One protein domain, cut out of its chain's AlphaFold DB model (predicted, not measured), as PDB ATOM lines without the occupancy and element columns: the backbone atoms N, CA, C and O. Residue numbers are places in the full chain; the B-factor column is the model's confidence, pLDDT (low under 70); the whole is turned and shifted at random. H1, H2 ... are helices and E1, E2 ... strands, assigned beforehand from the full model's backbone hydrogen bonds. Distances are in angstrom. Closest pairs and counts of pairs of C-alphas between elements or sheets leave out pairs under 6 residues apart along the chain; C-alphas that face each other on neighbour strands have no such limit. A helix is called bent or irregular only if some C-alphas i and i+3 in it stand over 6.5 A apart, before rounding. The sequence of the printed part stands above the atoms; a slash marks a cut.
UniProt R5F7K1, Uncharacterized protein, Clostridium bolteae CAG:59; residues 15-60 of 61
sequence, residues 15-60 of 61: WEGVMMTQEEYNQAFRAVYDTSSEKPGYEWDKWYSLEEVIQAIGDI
ATOM      1  N   TRP A  15     317.829 245.768 147.000       86.62
ATOM      2  CA  TRP A  15     317.929 244.418 146.450       86.62
ATOM      3  C   TRP A  15     319.381 243.953 146.522       86.62
ATOM      4  O   TRP A  15     320.279 244.649 146.051       86.62
ATOM      5  N   GLU A  16     319.617 242.796 147.141       87.25
ATOM      6  CA  GLU A  16     320.961 242.231 147.362       87.25
ATOM      7  C   GLU A  16     321.984 243.224 147.962       87.25
ATOM      8  O   GLU A  16     323.165 243.206 147.621       87.25
ATOM      9  N   GLY A  17     321.549 244.105 148.872       87.38
ATOM     10  CA  GLY A  17     322.421 245.100 149.508       87.38
ATOM     11  C   GLY A  17     322.650 246.375 148.691       87.38
ATOM     12  O   GLY A  17     323.412 247.244 149.116       87.38
ATOM     13  N   VAL A  18     322.012 246.508 147.522       89.56
ATOM     14  CA  VAL A  18     322.095 247.696 146.669       89.56
ATOM     15  C   VAL A  18     320.806 248.500 146.781       89.56
ATOM     16  O   VAL A  18     319.721 248.022 146.447       89.56
ATOM     17  N   MET A  19     320.939 249.746 147.232       90.38
ATOM     18  CA  MET A  19     319.851 250.723 147.230       90.38
ATOM     19  C   MET A  19     319.482 251.090 145.795       90.38
ATOM     20  O   MET A  19     320.354 251.421 144.992       90.38
ATOM     21  N   MET A  20     318.190 251.068 145.491       90.25
ATOM     22  CA  MET A  20     317.662 251.353 144.160       90.25
ATOM     23  C   MET A  20     316.319 252.072 144.238       90.25
ATOM     24  O   MET A  20     315.749 252.269 145.312       90.25
ATOM     25  N   THR A  21     315.820 252.514 143.092       88.25
ATOM     26  CA  THR A  21     314.476 253.083 143.002       88.25
ATOM     27  C   THR A  21     313.410 251.990 143.127       88.25
ATOM     28  O   THR A  21     313.667 250.808 142.901       88.25
ATOM     29  N   GLN A  22     312.176 252.380 143.458       85.12
ATOM     30  CA  GLN A  22     311.030 251.462 143.486       85.12
ATOM     31  C   GLN A  22     310.843 250.714 142.159       85.12
ATOM     32  O   GLN A  22     310.467 249.543 142.140       85.12
ATOM     33  N   GLU A  23     311.069 251.406 141.045       86.62
ATOM     34  CA  GLU A  23     310.867 250.872 139.703       86.62
ATOM     35  C   GLU A  23     311.922 249.811 139.367       86.62
ATOM     36  O   GLU A  23     311.571 248.706 138.949       86.62
ATOM     37  N   GLU A  24     313.192 250.094 139.668       86.19
ATOM     38  CA  GLU A  24     314.302 249.140 139.541       86.19
ATOM     39  C   GLU A  24     314.114 247.924 140.452       86.19
ATOM     40  O   GLU A  24     314.312 246.791 140.014       86.19
ATOM     41  N   TYR A  25     313.656 248.138 141.688       88.00
ATOM     42  CA  TYR A  25     313.333 247.052 142.610       88.00
ATOM     43  C   TYR A  25     312.227 246.159 142.057       88.00
ATOM     44  O   TYR A  25     312.373 244.940 142.034       88.00
ATOM     45  N   ASN A  26     311.136 246.741 141.558       84.12
ATOM     46  CA  ASN A  26     310.043 245.974 140.966       84.12
ATOM     47  C   ASN A  26     310.491 245.203 139.719       84.12
ATOM     48  O   ASN A  26     310.024 244.088 139.481       84.12
ATOM     49  N   GLN A  27     311.401 245.768 138.925       86.00
ATOM     50  CA  GLN A  27     311.988 245.083 137.781       86.00
ATOM     51  C   GLN A  27     312.864 243.898 138.215       86.00
ATOM     52  O   GLN A  27     312.709 242.806 137.669       86.00
ATOM     53  N   ALA A  28     313.742 244.088 139.205       85.38
ATOM     54  CA  ALA A  28     314.576 243.026 139.766       85.38
ATOM     55  C   ALA A  28     313.727 241.919 140.415       85.38
ATOM     56  O   ALA A  28     313.949 240.734 140.168       85.38
ATOM     57  N   PHE A  29     312.687 242.306 141.156       82.81
ATOM     58  CA  PHE A  29     311.722 241.400 141.770       82.81
ATOM     59  C   PHE A  29     311.029 240.518 140.725       82.81
ATOM     60  O   PHE A  29     311.042 239.295 140.847       82.81
ATOM     61  N   ARG A  30     310.502 241.115 139.648       81.50
ATOM     62  CA  ARG A  30     309.845 240.385 138.546       81.50
ATOM     63  C   ARG A  30     310.789 239.495 137.738       81.50
ATOM     64  O   ARG A  30     310.327 238.578 137.069       81.50
ATOM     65  N   ALA A  31     312.094 239.765 137.753       81.06
ATOM     66  CA  ALA A  31     313.074 238.926 137.066       81.06
ATOM     67  C   ALA A  31     313.325 237.595 137.796       81.06
ATOM     68  O   ALA A  31     313.721 236.617 137.164       81.06
ATOM     69  N   VAL A  32     313.107 237.556 139.114       79.12
ATOM     70  CA  VAL A  32     313.329 236.367 139.953       79.12
ATOM     71  C   VAL A  32     312.014 235.686 140.332       79.12
ATOM     72  O   VAL A  32     311.971 234.465 140.479       79.12
ATOM     73  N   TYR A  33     310.940 236.458 140.479       71.50
ATOM     74  CA  TYR A  33     309.628 235.955 140.855       71.50
ATOM     75  C   TYR A  33     308.748 235.763 139.616       71.50
ATOM     76  O   TYR A  33     308.457 236.721 138.902       71.50
ATOM     77  N   ASP A  34     308.320 234.523 139.359       69.75
ATOM     78  CA  ASP A  34     307.419 234.208 138.248       69.75
ATOM     79  C   ASP A  34     306.007 234.737 138.533       69.75
ATOM     80  O   ASP A  34     305.156 234.067 139.127       69.75
ATOM     81  N   THR A  35     305.755 235.962 138.078       64.56
ATOM     82  CA  THR A  35     304.461 236.628 138.223       64.56
ATOM     83  C   THR A  35     303.401 236.082 137.265       64.56
ATOM     84  O   THR A  35     302.264 236.541 137.282       64.56
ATOM     85  N   SER A  36     303.714 235.084 136.427       66.50
ATOM     86  CA  SER A  36     302.753 234.485 135.482       66.50
ATOM     87  C   SER A  36     301.561 233.829 136.184       66.50
ATOM     88  O   SER A  36     300.502 233.652 135.583       66.50
ATOM     89  N   SER A  37     301.734 233.462 137.455       58.31
ATOM     90  CA  SER A  37     300.689 232.903 138.315       58.31
ATOM     91  C   SER A  37     300.109 233.919 139.308       58.31
ATOM     92  O   SER A  37     299.218 233.562 140.088       58.31
ATOM     93  N   GLU A  38     300.558 235.183 139.263       60.19
ATOM     94  CA  GLU A  38     299.927 236.276 139.999       60.19
ATOM     95  C   GLU A  38     298.523 236.484 139.439       60.19
ATOM     96  O   GLU A  38     298.287 237.155 138.434       60.19
ATOM     97  N   LYS A  39     297.547 235.887 140.122       59.44
ATOM     98  CA  LYS A  39     296.172 236.369 140.060       59.44
ATOM     99  C   LYS A  39     296.197 237.852 140.453       59.44
ATOM    100  O   LYS A  39     297.040 238.208 141.282       59.44
ATOM    101  N   PRO A  40     295.311 238.705 139.894       59.06
ATOM    102  CA  PRO A  40     295.165 240.075 140.376       59.06
ATOM    103  C   PRO A  40     295.152 240.016 141.899       59.06
ATOM    104  O   PRO A  40     294.403 239.223 142.480       59.06
ATOM    105  N   GLY A  41     296.129 240.705 142.494       57.44
ATOM    106  CA  GLY A  41     296.456 240.556 143.900       57.44
ATOM    107  C   GLY A  41     295.229 240.746 144.779       57.44
ATOM    108  O   GLY A  41     294.224 241.318 144.362       57.44
ATOM    109  N   TYR A  42     295.346 240.251 146.004       50.88
ATOM    110  CA  TYR A  42     294.364 240.405 147.065       50.88
ATOM    111  C   TYR A  42     293.694 241.794 147.036       50.88
ATOM    112  O   TYR A  42     294.346 242.807 147.295       50.88
ATOM    113  N   GLU A  43     292.409 241.852 146.669       56.81
ATOM    114  CA  GLU A  43     291.648 243.101 146.658       56.81
ATOM    115  C   GLU A  43     291.304 243.470 148.105       56.81
ATOM    116  O   GLU A  43     290.486 242.813 148.756       56.81
ATOM    117  N   TRP A  44     291.946 244.523 148.614       48.50
ATOM    118  CA  TRP A  44     291.579 245.131 149.891       48.50
ATOM    119  C   TRP A  44     290.083 245.499 149.872       48.50
ATOM    120  O   TRP A  44     289.574 245.977 148.860       48.50
ATOM    121  N   ASP A  45     289.383 245.218 150.975       58.06
ATOM    122  CA  ASP A  45     287.925 245.372 151.169       58.06
ATOM    123  C   ASP A  45     286.998 244.365 150.462       58.06
ATOM    124  O   ASP A  45     285.778 244.468 150.593       58.06
ATOM    125  N   LYS A  46     287.527 243.320 149.812       60.12
ATOM    126  CA  LYS A  46     286.725 242.167 149.353       60.12
ATOM    127  C   LYS A  46     286.891 240.950 150.259       60.12
ATOM    128  O   LYS A  46     287.297 239.870 149.831       60.12
ATOM    129  N   TRP A  47     286.578 241.130 151.537       66.06
ATOM    130  CA  TRP A  47     286.518 240.021 152.482       66.06
ATOM    131  C   TRP A  47     285.230 239.243 152.249       66.06
ATOM    132  O   TRP A  47     284.144 239.786 152.429       66.06
ATOM    133  N   TYR A  48     285.350 237.967 151.894       66.38
ATOM    134  CA  TYR A  48     284.210 237.071 151.999       66.38
ATOM    135  C   TYR A  48     283.827 236.925 153.473       66.38
ATOM    136  O   TYR A  48     284.659 236.594 154.324       66.38
ATOM    137  N   SER A  49     282.555 237.143 153.776       75.31
ATOM    138  CA  SER A  49     281.935 236.625 154.986       75.31
ATOM    139  C   SER A  49     281.985 235.092 154.991       75.31
ATOM    140  O   SER A  49     282.164 234.443 153.958       75.31
ATOM    141  N   LEU A  50     281.814 234.486 156.168       73.81
ATOM    142  CA  LEU A  50     281.819 233.027 156.316       73.81
ATOM    143  C   LEU A  50     280.816 232.340 155.371       73.81
ATOM    144  O   LEU A  50     281.108 231.277 154.830       73.81
ATOM    145  N   GLU A  51     279.655 232.960 155.156       80.06
ATOM    146  CA  GLU A  51     278.611 232.451 154.262       80.06
ATOM    147  C   GLU A  51     279.052 232.496 152.794       80.06
ATOM    148  O   GLU A  51     278.883 231.516 152.067       80.06
ATOM    149  N   GLU A  52     279.701 233.582 152.372       77.12
ATOM    150  CA  GLU A  52     280.207 233.715 151.005       77.12
ATOM    151  C   GLU A  52     281.354 232.738 150.714       77.12
ATOM    152  O   GLU A  52     281.445 232.215 149.604       77.12
ATOM    153  N   VAL A  53     282.188 232.415 151.712       76.00
ATOM    154  CA  VAL A  53     283.219 231.370 151.577       76.00
ATOM    155  C   VAL A  53     282.588 229.993 151.364       76.00
ATOM    156  O   VAL A  53     283.029 229.244 150.493       76.00
ATOM    157  N   ILE A  54     281.555 229.648 152.141       80.94
ATOM    158  CA  ILE A  54     280.859 228.358 152.012       80.94
ATOM    159  C   ILE A  54     280.243 228.225 150.615       80.94
ATOM    160  O   ILE A  54     280.373 227.173 149.989       80.94
ATOM    161  N   GLN A  55     279.624 229.294 150.109       77.00
ATOM    162  CA  GLN A  55     279.020 229.296 148.780       77.00
ATOM    163  C   GLN A  55     280.073 229.202 147.667       77.00
ATOM    164  O   GLN A  55     279.956 228.355 146.785       77.00
ATOM    165  N   ALA A  56     281.151 229.988 147.753       75.06
ATOM    166  CA  ALA A  56     282.231 229.961 146.768       75.06
ATOM    167  C   ALA A  56     282.901 228.580 146.662       75.06
ATOM    168  O   ALA A  56     283.314 228.192 145.576       75.06
ATOM    169  N   ILE A  57     283.002 227.824 147.762       75.88
ATOM    170  CA  ILE A  57     283.540 226.454 147.750       75.88
ATOM    171  C   ILE A  57     282.521 225.455 147.182       75.88
ATOM    172  O   ILE A  57     282.914 224.521 146.484       75.88
ATOM    173  N   GLY A  58     281.229 225.645 147.461       68.25
ATOM    174  CA  GLY A  58     280.154 224.799 146.935       68.25
ATOM    175  C   GLY A  58     279.997 224.891 145.413       68.25
ATOM    176  O   GLY A  58     279.795 223.869 144.767       68.25
ATOM    177  N   ASP A  59     280.173 226.085 144.844       58.97
ATOM    178  CA  ASP A  59     280.072 226.341 143.398       58.97
ATOM    179  C   ASP A  59     281.298 225.846 142.593       58.97
ATOM    180  O   ASP A  59     281.301 225.899 141.362       58.97
ATOM    181  N   ILE A  60     282.355 225.371 143.268       59.06
ATOM    182  CA  ILE A  60     283.568 224.807 142.643       59.06
ATOM    183  C   ILE A  60     283.420 223.292 142.361       59.06
ATOM    184  O   ILE A  60     284.294 222.714 141.710       59.06
TER     185      ILE A  60
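Overview. This is residues 15 to 60 of the 61 residues of an uncharacterized protein of Clostridium bolteae CAG:59 (UniProt R5F7K1). Two separate helices, H1 and H2, sit at opposite ends of an elongated model, joined by a long exposed strip of chain and with no shared core between them. At the H1 end the short strand E1 leads by a tight link into H1, while residues 33 to 49, which hold no named element, cross the gap to H2. The printed part has 46 residues, with one named strand and two named helices in the order E1, H1, H2, and its class is mostly helix. The whole is extended, with a radius of gyration of the C-alphas of 17.2 A and spans of 47 by 21 by 15 A.

Arrangement. E1, residues 18 to 20, pairs with no named strand. H1, residues 22 to 32, follows E1 after one residue, Thr 21, and the two meet only through their link. H2, residues 50 to 58, is apart from H1, with no C-alpha of the one within 8 A of the other. H2 is apart from E1 too. Residues 30 to 47, of which 30 to 32 belong to H1, stand free, with no C-alpha 8 or more apart along the chain within 10 A. Residues 49 to 55, of which 50 to 55 belong to H2, stand free as well. In both H1 and H2 every pair of O i and N i+4 is within hydrogen-bond range. Neither helix is bent or irregular.

Along the chain. E1 runs from Val 18, with its C-alpha at (322.095, 247.696, 146.669), to Met 20, and is 6.3 A from first to last C-alpha. H1 begins at Gln 22, with its C-alpha at (311.030, 251.462, 143.486), and ends at Val 32, 15.7 A from first to last C-alpha; it is the longest helix, with 11 residues. H2 runs from Leu 50 to Gly 58, 12.6 A from first to last C-alpha, and C-alpha 58 is at (280.154, 224.799, 146.935).

Size, cuts and confidence. The two C-alphas farthest apart are those of Val 18 and Gly 58, at 47.8 A. The first and last printed C-alphas, those of Trp 15 and Ile 60, are 39.7 A apart. The printed part has no cut. The link from H1 to H2 is long, with 17 residues, and their C-alphas lie 4 to 20 A from the mean of the C-alphas. The mean pLDDT of the printed part is 73.8, and the model's confidence is low, under 70, in 18 residues, namely 34 to 48 and 58 to 60. The mean pLDDT is 90 for E1, 84 for H1 and 76 for H2.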